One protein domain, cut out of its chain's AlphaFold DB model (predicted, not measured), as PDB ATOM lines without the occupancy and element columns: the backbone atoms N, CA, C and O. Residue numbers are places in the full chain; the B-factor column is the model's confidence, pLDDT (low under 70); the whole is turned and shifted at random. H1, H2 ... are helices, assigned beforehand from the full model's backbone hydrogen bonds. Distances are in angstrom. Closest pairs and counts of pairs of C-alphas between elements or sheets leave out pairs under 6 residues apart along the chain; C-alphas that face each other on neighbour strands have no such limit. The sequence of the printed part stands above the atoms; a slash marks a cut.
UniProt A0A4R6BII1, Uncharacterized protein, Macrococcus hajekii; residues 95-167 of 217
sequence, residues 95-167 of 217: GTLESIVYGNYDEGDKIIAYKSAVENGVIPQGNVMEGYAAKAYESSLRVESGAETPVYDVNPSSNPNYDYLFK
ATOM      1  N   GLY A  95      31.886  20.918 -30.612       97.06
ATOM      2  CA  GLY A  95      30.523  21.337 -30.288       97.06
ATOM      3  C   GLY A  95      29.571  20.144 -30.284       97.06
ATOM      4  O   GLY A  95      28.793  19.980 -29.347       97.06
ATOM      5  N   THR A  96      29.703  19.262 -31.276       96.44
ATOM      6  CA  THR A  96      28.982  17.990 -31.329       96.44
ATOM      7  C   THR A  96      29.299  17.140 -30.105       96.44
ATOM      8  O   THR A  96      28.370  16.719 -29.419       96.44
ATOM      9  N   LEU A  97      30.581  16.967 -29.752       97.44
ATOM     10  CA  LEU A  97      30.956  16.229 -28.543       97.44
ATOM     11  C   LEU A  97      30.297  16.804 -27.280       97.44
ATOM     12  O   LEU A  97      29.703  16.061 -26.504       97.44
ATOM     13  N   GLU A  98      30.392  18.117 -27.078       97.69
ATOM     14  CA  GLU A  98      29.840  18.800 -25.905       97.69
ATOM     15  C   GLU A  98      28.315  18.632 -25.827       97.69
ATOM     16  O   GLU A  98      27.778  18.300 -24.768       97.69
ATOM     17  N   SER A  99      27.626  18.767 -26.966       96.88
ATOM     18  CA  SER A  99      26.178  18.563 -27.057       96.88
ATOM     19  C   SER A  99      25.755  17.130 -26.737       96.88
ATOM     20  O   SER A  99      24.690  16.928 -26.160       96.88
ATOM     21  N   ILE A 100      26.588  16.136 -27.064       96.50
ATOM     22  CA  ILE A 100      26.326  14.731 -26.746       96.50
ATOM     23  C   ILE A 100      26.565  14.480 -25.258       96.50
ATOM     24  O   ILE A 100      25.684  13.980 -24.562       96.50
ATOM     25  N   VAL A 101      27.736  14.866 -24.748       96.75
ATOM     26  CA  VAL A 101      28.170  14.601 -23.368       96.75
ATOM     27  C   VAL A 101      27.207  15.210 -22.342       96.75
ATOM     28  O   VAL A 101      26.807  14.533 -21.389       96.75
ATOM     29  N   TYR A 102      26.782  16.457 -22.553       96.75
ATOM     30  CA  TYR A 102      25.814  17.139 -21.683       96.75
ATOM     31  C   TYR A 102      24.362  17.000 -22.154       96.75
ATOM     32  O   TYR A 102      23.445  17.486 -21.491       96.75
ATOM     33  N   GLY A 103      24.144  16.328 -23.284       94.12
ATOM     34  CA  GLY A 103      22.826  16.079 -23.843       94.12
ATOM     35  C   GLY A 103      22.079  14.937 -23.165       94.12
ATOM     36  O   GLY A 103      22.579  14.239 -22.273       94.12
ATOM     37  N   ASN A 104      20.854  14.726 -23.637       94.25
ATOM     38  CA  ASN A 104      19.985  13.640 -23.196       94.25
ATOM     39  C   ASN A 104      20.200  12.381 -24.055       94.25
ATOM     40  O   ASN A 104      19.315  11.971 -24.802       94.25
ATOM     41  N   TYR A 105      21.404  11.822 -23.974       93.94
ATOM     42  CA  TYR A 105      21.787  10.557 -24.607       93.94
ATOM     43  C   TYR A 105      22.087   9.510 -23.534       93.94
ATOM     44  O   TYR A 105      22.358   9.868 -22.383       93.94
ATOM     45  N   ASP A 106      22.047   8.230 -23.905       94.00
ATOM     46  CA  ASP A 106      22.494   7.167 -23.010       94.00
ATOM     47  C   ASP A 106      23.985   7.333 -22.682       94.00
ATOM     48  O   ASP A 106      24.768   7.833 -23.494       94.00
ATOM     49  N   GLU A 107      24.392   6.920 -21.485       93.62
ATOM     50  CA  GLU A 107      25.781   7.067 -21.056       93.62
ATOM     51  C   GLU A 107      26.748   6.280 -21.955       93.62
ATOM     52  O   GLU A 107      27.845   6.755 -22.247       93.62
ATOM     53  N   GLY A 108      26.323   5.123 -22.474       90.31
ATOM     54  CA  GLY A 108      27.096   4.351 -23.442       90.31
ATOM     55  C   GLY A 108      27.364   5.133 -24.729       90.31
ATOM     56  O   GLY A 108      28.509   5.188 -25.184       90.31
ATOM     57  N   ASP A 109      26.347   5.805 -25.273       95.19
ATOM     58  CA  ASP A 109      26.476   6.634 -26.479       95.19
ATOM     59  C   ASP A 109      27.401   7.834 -26.239       95.19
ATOM     60  O   ASP A 109      28.245   8.162 -27.079       95.19
ATOM     61  N   LYS A 110      27.315   8.449 -25.054       95.75
ATOM     62  CA  LYS A 110      28.218   9.537 -24.652       95.75
ATOM     63  C   LYS A 110      29.667   9.078 -24.561       95.75
ATOM     64  O   LYS A 110      30.567   9.788 -25.009       95.75
ATOM     65  N   ILE A 111      29.900   7.892 -24.003       93.88
ATOM     66  CA  ILE A 111      31.236   7.297 -23.913       93.88
ATOM     67  C   ILE A 111      31.782   6.993 -25.314       93.88
ATOM     68  O   ILE A 111      32.954   7.266 -25.578       93.88
ATOM     69  N   ILE A 112      30.960   6.454 -26.220       94.94
ATOM     70  CA  ILE A 112      31.355   6.189 -27.613       94.94
ATOM     71  C   ILE A 112      31.737   7.496 -28.320       94.94
ATOM     72  O   ILE A 112      32.802   7.567 -28.933       94.94
ATOM     73  N   ALA A 113      30.929   8.546 -28.162       96.50
ATOM     74  CA  ALA A 113      31.208   9.875 -28.699       96.50
ATOM     75  C   ALA A 113      32.509  10.479 -28.158       96.50
ATOM     76  O   ALA A 113      33.317  11.008 -28.921       96.50
ATOM     77  N   TYR A 114      32.747  10.370 -26.849       95.56
ATOM     78  CA  TYR A 114      34.003  10.802 -26.238       95.56
ATOM     79  C   TYR A 114      35.203  10.055 -26.837       95.56
ATOM     80  O   TYR A 114      36.187  10.686 -27.223       95.56
ATOM     81  N   LYS A 115      35.115   8.727 -26.978       92.38
ATOM     82  CA  LYS A 115      36.191   7.905 -27.554       92.38
ATOM     83  C   LYS A 115      36.492   8.293 -28.996       92.38
ATOM     84  O   LYS A 115      37.653   8.545 -29.310       92.38
ATOM     85  N   SER A 116      35.469   8.393 -29.845       95.69
ATOM     86  CA  SER A 116      35.669   8.759 -31.251       95.69
ATOM     87  C   SER A 116      36.276  10.156 -31.387       95.69
ATOM     88  O   SER A 116      37.154  10.364 -32.218       95.69
ATOM     89  N   ALA A 117      35.909  11.096 -30.513       95.81
ATOM     90  CA  ALA A 117      36.513  12.422 -30.482       95.81
ATOM     91  C   ALA A 117      37.998  12.407 -30.068       95.81
ATOM     92  O   ALA A 117      38.796  13.147 -30.646       95.81
ATOM     93  N   VAL A 118      38.392  11.571 -29.098       93.88
ATOM     94  CA  VAL A 118      39.808  11.383 -28.723       93.88
ATOM     95  C   VAL A 118      40.592  10.743 -29.871       93.88
ATOM     96  O   VAL A 118      41.671  11.218 -30.221       93.88
ATOM     97  N   GLU A 119      40.040   9.703 -30.500       92.94
ATOM     98  CA  GLU A 119      40.656   9.006 -31.639       92.94
ATOM     99  C   GLU A 119      40.828   9.923 -32.856       92.94
ATOM    100  O   GLU A 119      41.879   9.919 -33.502       92.94
ATOM    101  N   ASN A 120      39.833  10.768 -33.123       94.62
ATOM    102  CA  ASN A 120      39.868  11.770 -34.185       94.62
ATOM    103  C   ASN A 120      40.734  12.997 -33.838       94.62
ATOM    104  O   ASN A 120      40.901  13.884 -34.675       94.62
ATOM    105  N   GLY A 121      41.290  13.071 -32.623       93.81
ATOM    106  CA  GLY A 121      42.144  14.175 -32.180       93.81
ATOM    107  C   GLY A 121      41.402  15.492 -31.925       93.81
ATOM    108  O   GLY A 121      42.022  16.553 -31.930       93.81
ATOM    109  N   VAL A 122      40.085  15.442 -31.704       96.44
ATOM    110  CA  VAL A 122      39.250  16.607 -31.351       96.44
ATOM    111  C   VAL A 122      39.593  17.128 -29.949       96.44
ATOM    112  O   VAL A 122      39.567  18.338 -29.698       96.44
ATOM    113  N   ILE A 123      39.908  16.205 -29.040       95.25
ATOM    114  CA  ILE A 123      40.336  16.442 -27.656       95.25
ATOM    115  C   ILE A 123      41.498  15.498 -27.305       95.25
ATOM    116  O   ILE A 123      41.566  14.394 -27.851       95.25
ATOM    117  N   PRO A 124      42.407  15.876 -26.388       93.88
ATOM    118  CA  PRO A 124      43.371  14.931 -25.836       93.88
ATOM    119  C   PRO A 124      42.683  13.934 -24.892       93.88
ATOM    120  O   PRO A 124      41.615  14.210 -24.341       93.88
ATOM    121  N   GLN A 125      43.329  12.793 -24.651       90.94
ATOM    122  CA  GLN A 125      42.864  11.844 -23.642       90.94
ATOM    123  C   GLN A 125      43.027  12.432 -22.234       90.94
ATOM    124  O   GLN A 125      44.117  12.865 -21.857       90.94
ATOM    125  N   GLY A 126      41.940  12.436 -21.463       90.81
ATOM    126  CA  GLY A 126      41.957  12.795 -20.051       90.81
ATOM    127  C   GLY A 126      42.605  11.724 -19.167       90.81
ATOM    128  O   GLY A 126      42.883  10.600 -19.584       90.81
ATOM    129  N   ASN A 127      42.801  12.066 -17.898       90.56
ATOM    130  CA  ASN A 127      43.298  11.154 -16.866       90.56
ATOM    131  C   ASN A 127      42.196  10.264 -16.269       90.56
ATOM    132  O   ASN A 127      42.495   9.280 -15.597       90.56
ATOM    133  N   VAL A 128      40.925  10.608 -16.492       88.88
ATOM    134  CA  VAL A 128      39.779   9.807 -16.049       88.88
ATOM    135  C   VAL A 128      39.476   8.737 -17.097       88.88
ATOM    136  O   VAL A 128      39.088   9.049 -18.220       88.88
ATOM    137  N   MET A 129      39.656   7.477 -16.698       81.06
ATOM    138  CA  MET A 129      39.443   6.286 -17.530       81.06
ATOM    139  C   MET A 129      38.191   5.491 -17.146       81.06
ATOM    140  O   MET A 129      37.947   4.463 -17.755       81.06
ATOM    141  N   GLU A 130      37.427   5.905 -16.135       75.38
ATOM    142  CA  GLU A 130      36.253   5.172 -15.638       75.38
ATOM    143  C   GLU A 130      35.110   6.139 -15.292       75.38
ATOM    144  O   GLU A 130      35.349   7.294 -14.925       75.38
ATOM    145  N   GLY A 131      33.866   5.657 -15.389       84.94
ATOM    146  CA  GLY A 131      32.660   6.403 -15.025       84.94
ATOM    147  C   GLY A 131      32.055   7.230 -16.163       84.94
ATOM    148  O   GLY A 131      32.144   6.866 -17.333       84.94
ATOM    149  N   TYR A 132      31.402   8.338 -15.796       91.38
ATOM    150  CA  TYR A 132      30.637   9.174 -16.724       91.38
ATOM    151  C   TYR A 132      31.529   9.880 -17.765       91.38
ATOM    152  O   TYR A 132      32.545  10.491 -17.420       91.38
ATOM    153  N   ALA A 133      31.094   9.909 -19.024       94.19
ATOM    154  CA  ALA A 133      31.709  10.605 -20.150       94.19
ATOM    155  C   ALA A 133      31.948  12.091 -19.861       94.19
ATOM    156  O   ALA A 133      32.981  12.633 -20.245       94.19
ATOM    157  N   ALA A 134      31.049  12.741 -19.116       95.75
ATOM    158  CA  ALA A 134      31.242  14.125 -18.683       95.75
ATOM    159  C   ALA A 134      32.498  14.301 -17.818       95.75
ATOM    160  O   ALA A 134      33.214  15.289 -17.961       95.75
ATOM    161  N   LYS A 135      32.827  13.324 -16.963       95.31
ATOM    162  CA  LYS A 135      34.042  13.365 -16.137       95.31
ATOM    163  C   LYS A 135      35.305  13.126 -16.950       95.31
ATOM    164  O   LYS A 135      36.308  13.800 -16.708       95.31
ATOM    165  N   ALA A 136      35.245  12.221 -17.925       94.31
ATOM    166  CA  ALA A 136      36.326  12.026 -18.886       94.31
ATOM    167  C   ALA A 136      36.573  13.309 -19.699       94.31
ATOM    168  O   ALA A 136      37.698  13.803 -19.736       94.31
ATOM    169  N   TYR A 137      35.507  13.923 -20.223       96.44
ATOM    170  CA  TYR A 137      35.562  15.187 -20.956       96.44
ATOM    171  C   TYR A 137      36.153  16.329 -20.117       96.44
ATOM    172  O   TYR A 137      37.099  16.985 -20.547       96.44
ATOM    173  N   GLU A 138      35.679  16.526 -18.883       96.38
ATOM    174  CA  GLU A 138      36.243  17.517 -17.957       96.38
ATOM    175  C   GLU A 138      37.740  17.279 -17.701       96.38
ATOM    176  O   GLU A 138      38.507  18.233 -17.569       96.38
ATOM    177  N   SER A 139      38.172  16.018 -17.611       95.94
ATOM    178  CA  SER A 139      39.588  15.683 -17.449       95.94
ATOM    179  C   SER A 139      40.398  15.995 -18.705       95.94
ATOM    180  O   SER A 139      41.468  16.591 -18.588       95.94
ATOM    181  N   SER A 140      39.871  15.701 -19.896       95.12
ATOM    182  CA  SER A 140      40.480  16.105 -21.167       95.12
ATOM    183  C   SER A 140      40.674  17.614 -21.259       95.12
ATOM    184  O   SER A 140      41.739  18.054 -21.680       95.12
ATOM    185  N   LEU A 141      39.704  18.416 -20.806       96.69
ATOM    186  CA  LEU A 141      39.838  19.877 -20.785       96.69
ATOM    187  C   LEU A 141      40.978  20.345 -19.872       96.69
ATOM    188  O   LEU A 141      41.707  21.270 -20.225       96.69
ATOM    189  N   ARG A 142      41.163  19.704 -18.710       96.19
ATOM    190  CA  ARG A 142      42.262  20.036 -17.787       96.19
ATOM    191  C   ARG A 142      43.622  19.623 -18.340       96.19
ATOM    192  O   ARG A 142      44.594  20.352 -18.148       96.19
ATOM    193  N   VAL A 143      43.694  18.494 -19.043       94.56
ATOM    194  CA  VAL A 143      44.904  18.070 -19.763       94.56
ATOM    195  C   VAL A 143      45.222  19.047 -20.894       94.56
ATOM    196  O   VAL A 143      46.350  19.522 -21.006       94.56
ATOM    197  N   GLU A 144      44.222  19.416 -21.692       94.12
ATOM    198  CA  GLU A 144      44.364  20.359 -22.802       94.12
ATOM    199  C   GLU A 144      44.819  21.746 -22.340       94.12
ATOM    200  O   GLU A 144      45.699  22.351 -22.952       94.12
ATOM    201  N   SER A 145      44.262  22.241 -21.232       96.62
ATOM    202  CA  SER A 145      44.652  23.530 -20.661       96.62
ATOM    203  C   SER A 145      46.004  23.489 -19.938       96.62
ATOM    204  O   SER A 145      46.460  24.525 -19.454       96.62
ATOM    205  N   GLY A 146      46.619  22.310 -19.788       94.88
ATOM    206  CA  GLY A 146      47.845  22.102 -19.015       94.88
ATOM    207  C   GLY A 146      47.663  22.200 -17.497       94.88
ATOM    208  O   GLY A 146      48.648  22.322 -16.771       94.88
ATOM    209  N   ALA A 147      46.420  22.161 -17.005       95.38
ATOM    210  CA  ALA A 147      46.129  22.093 -15.572       95.38
ATOM    211  C   ALA A 147      46.455  20.706 -14.992       95.38
ATOM    212  O   ALA A 147      46.771  20.589 -13.809       95.38
ATOM    213  N   GLU A 148      46.411  19.668 -15.828       92.38
ATOM    214  CA  GLU A 148      46.863  18.319 -15.508       92.38
ATOM    215  C   GLU A 148      47.889  17.840 -16.538       92.38
ATOM    216  O   GLU A 148      47.762  18.094 -17.734       92.38
ATOM    217  N   THR A 149      48.904  17.107 -16.084       90.81
ATOM    218  CA  THR A 149      49.769  16.351 -16.994       90.81
ATOM    219  C   THR A 149      49.041  15.082 -17.437       90.81
ATOM    220  O   THR A 149      48.463  14.414 -16.571       90.81
ATOM    221  N   PRO A 150      49.076  14.712 -18.729       87.81
ATOM    222  CA  PRO A 150      48.500  13.453 -19.180       87.81
ATOM    223  C   PRO A 150      49.250  12.283 -18.534       87.81
ATOM    224  O   PRO A 150      50.478  12.212 -18.581       87.81
ATOM    225  N   VAL A 151      48.507  11.373 -17.911       86.50
ATOM    226  CA  VAL A 151      49.028  10.120 -17.339       86.50
ATOM    227  C   VAL A 151      49.196   9.053 -18.427       86.50
ATOM    228  O   VAL A 151      49.963   8.105 -18.264       86.50
ATOM    229  N   TYR A 152      48.517   9.233 -19.560       77.44
ATOM    230  CA  TYR A 152      48.516   8.311 -20.685       77.44
ATOM    231  C   TYR A 152      49.123   8.988 -21.912       77.44
ATOM    232  O   TYR A 152      48.674  10.057 -22.327       77.44
ATOM    233  N   ASP A 153      50.136   8.356 -22.504       67.31
ATOM    234  CA  ASP A 153      50.659   8.793 -23.794       67.31
ATOM    235  C   ASP A 153      49.617   8.502 -24.878       67.31
ATOM    236  O   ASP A 153      49.266   7.352 -25.149       67.31
ATOM    237  N   VAL A 154      49.130   9.570 -25.508       57.94
ATOM    238  CA  VAL A 154      48.226   9.525 -26.660       57.94
ATOM    239  C   VAL A 154      49.024   9.068 -27.879       57.94
ATOM    240  O   VAL A 154      49.445   9.861 -28.719       57.94
ATOM    241  N   ASN A 155      49.291   7.768 -27.982       55.12
ATOM    242  CA  ASN A 155      49.601   7.186 -29.276       55.12
ATOM    243  C   ASN A 155      48.261   6.816 -29.940       55.12
ATOM    244  O   ASN A 155      47.599   5.890 -29.477       55.12
ATOM    245  N   PRO A 156      47.849   7.490 -31.032       49.19
ATOM    246  CA  PRO A 156      46.583   7.204 -31.714       49.19
ATOM    247  C   PRO A 156      46.515   5.783 -32.308       49.19
ATOM    248  O   PRO A 156      45.456   5.346 -32.738       49.19
ATOM    249  N   SER A 157      47.631   5.041 -32.343       46.12
ATOM    250  CA  SER A 157      47.664   3.616 -32.712       46.12
ATOM    251  C   SER A 157      47.574   2.658 -31.521       46.12
ATOM    252  O   SER A 157      47.344   1.464 -31.719       46.12
ATOM    253  N   SER A 158      47.779   3.130 -30.289       50.62
ATOM    254  CA  SER A 158      47.516   2.332 -29.096       50.62
ATOM    255  C   SER A 158      46.086   2.603 -28.669       50.62
ATOM    256  O   SER A 158      45.835   3.589 -27.992       50.62
ATOM    257  N   ASN A 159      45.168   1.736 -29.093       48.12
ATOM    258  CA  ASN A 159      43.808   1.669 -28.567       48.12
ATOM    259  C   ASN A 159      43.901   1.545 -27.033       48.12
ATOM    260  O   ASN A 159      44.293   0.472 -26.549       48.12
ATOM    261  N   PRO A 160      43.657   2.620 -26.257       54.28
ATOM    262  CA  PRO A 160      43.665   2.519 -24.811       54.28
ATOM    263  C   PRO A 160      42.525   1.574 -24.469       54.28
ATOM    264  O   PRO A 160      41.399   1.771 -24.913       54.28
ATOM    265  N   ASN A 161      42.822   0.491 -23.755       51.75
ATOM    266  CA  ASN A 161      41.803  -0.495 -23.453       51.75
ATOM    267  C   ASN A 161      40.770   0.123 -22.490       51.75
ATOM    268  O   ASN A 161      40.963   0.141 -21.277       51.75
ATOM    269  N   TYR A 162      39.692   0.658 -23.060       55.19
ATOM    270  CA  TYR A 162      38.577   1.282 -22.353       55.19
ATOM    271  C   TYR A 162      37.502   0.275 -21.925       55.19
ATOM    272  O   TYR A 162      36.364   0.678 -21.675       55.19
ATOM    273  N   ASP A 163      37.827  -1.017 -21.861       50.81
ATOM    274  CA  ASP A 163      36.955  -2.060 -21.302       50.81
ATOM    275  C   ASP A 163      36.505  -1.697 -19.869       50.81
ATOM    276  O   ASP A 163      35.371  -1.940 -19.471       50.81
ATOM    277  N   TYR A 164      37.335  -0.933 -19.150       49.88
ATOM    278  CA  TYR A 164      37.031  -0.375 -17.830       49.88
ATOM    279  C   TYR A 164      35.968   0.750 -17.819       49.88
ATOM    280  O   TYR A 164      35.281   0.911 -16.814       49.88
ATOM    281  N   LEU A 165      35.741   1.484 -18.923       51.69
ATOM    282  CA  LEU A 165      34.656   2.488 -19.003       51.69
ATOM    283  C   LEU A 165      33.270   1.839 -19.102       51.69
ATOM    284  O   LEU A 165      32.277   2.462 -18.740       51.69
ATOM    285  N   PHE A 166      33.197   0.594 -19.583       47.00
ATOM    286  CA  PHE A 166      31.955  -0.177 -19.688       47.00
ATOM    287  C   PHE A 166      31.660  -1.000 -18.427       47.00
ATOM    288  O   PHE A 166      30.789  -1.871 -18.427       47.00
ATOM    289  N   LYS A 167      32.332  -0.696 -17.308       44.50
ATOM    290  CA  LYS A 167      31.978  -1.217 -15.986       44.50
ATOM    291  C   LYS A 167      30.739  -0.491 -15.440       44.50
ATOM    292  O   LYS A 167      30.764   0.126 -14.387       44.50
TER     293      LYS A 167
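Overview. This is residues 95 to 167 of the 217 residues of an uncharacterized protein of Macrococcus hajekii (UniProt A0A4R6BII1). H2, the longest helix, and H3 run the same way and pack together near their starts, with the short H1 folded against H2 as a helical hairpin; the three make a small core. From the end of H3 a long link, residues 145 to 161, wraps round the end of this core where H2 and H3 finish and leads to the short H4, which lies loosely on the side of H2 away from H1. The printed part has 73 residues with four named helices, H1 to H4 in that order, and no named strand; the class is all helix, with 37 residues in the helices. The whole is compact and rounded, with a radius of gyration of the C-alphas of 11.3 A and spans of 30 by 25 by 20 A.

Along the chain. H2, residues 107 to 119, is 18.4 A long and begins with C-alpha 107 at (25.781, 7.067, -21.056). H3, residues 133 to 144, is 16.2 A long. H1, residues 95 to 101, is 9.9 A long, with C-alpha 95 at (30.523, 21.337, -30.288). H4, residues 162 to 166, is 7.3 A long and ends with C-alpha 166 at (31.955, -0.177, -19.688).

Arrangement. H2 and H3 touch, and H3 does so with residues 133 to 137 alone; the closest C-alphas, those of Ile 111 and Ala 133, are 5.0 A apart. They run the same way at a shallow tilt of 25 degrees. H1 and H2 touch and form a hairpin, running opposite ways at a steep tilt of 38 degrees; their closest C-alphas, those of Val 101 and Lys 110, are 5.2 A apart. H1 and H3 only just touch, with 3 pairs of C-alphas within 8 A, and H3 again does so with residues 133 to 137 alone. Their closest C-alphas, those of Val 101 and Ala 134, are 5.6 A apart, and the two run opposite ways at a steep tilt of 46 degrees. Helix packing is mostly crossed, but only just: 1 of these 3 pairs is at a shallow tilt. H4 is close to H2 but not clearly touching, the closest C-alphas being those of Gly 108 and Phe 166, 7.6 A apart. H4 is apart from H1 and H3. In H1, H2 and H3 every O i to N i+4 pair is within hydrogen-bond range; in H4 it is 0 of 1, beside 2 of 2 O i to N i+3 pairs.

Size, cuts and confidence. The two C-alphas farthest apart, those of Asn 104 and Asp 153, are 31.1 A apart. The printed part has no cut. The link from H1 to H2 is tight, while those from H2 to H3, 13 residues, and from H3 to H4, 17 residues, are long. The mean pLDDT of the printed part is 84.8; residues 153 to 167 are under 70, and H4 has a mean of 51.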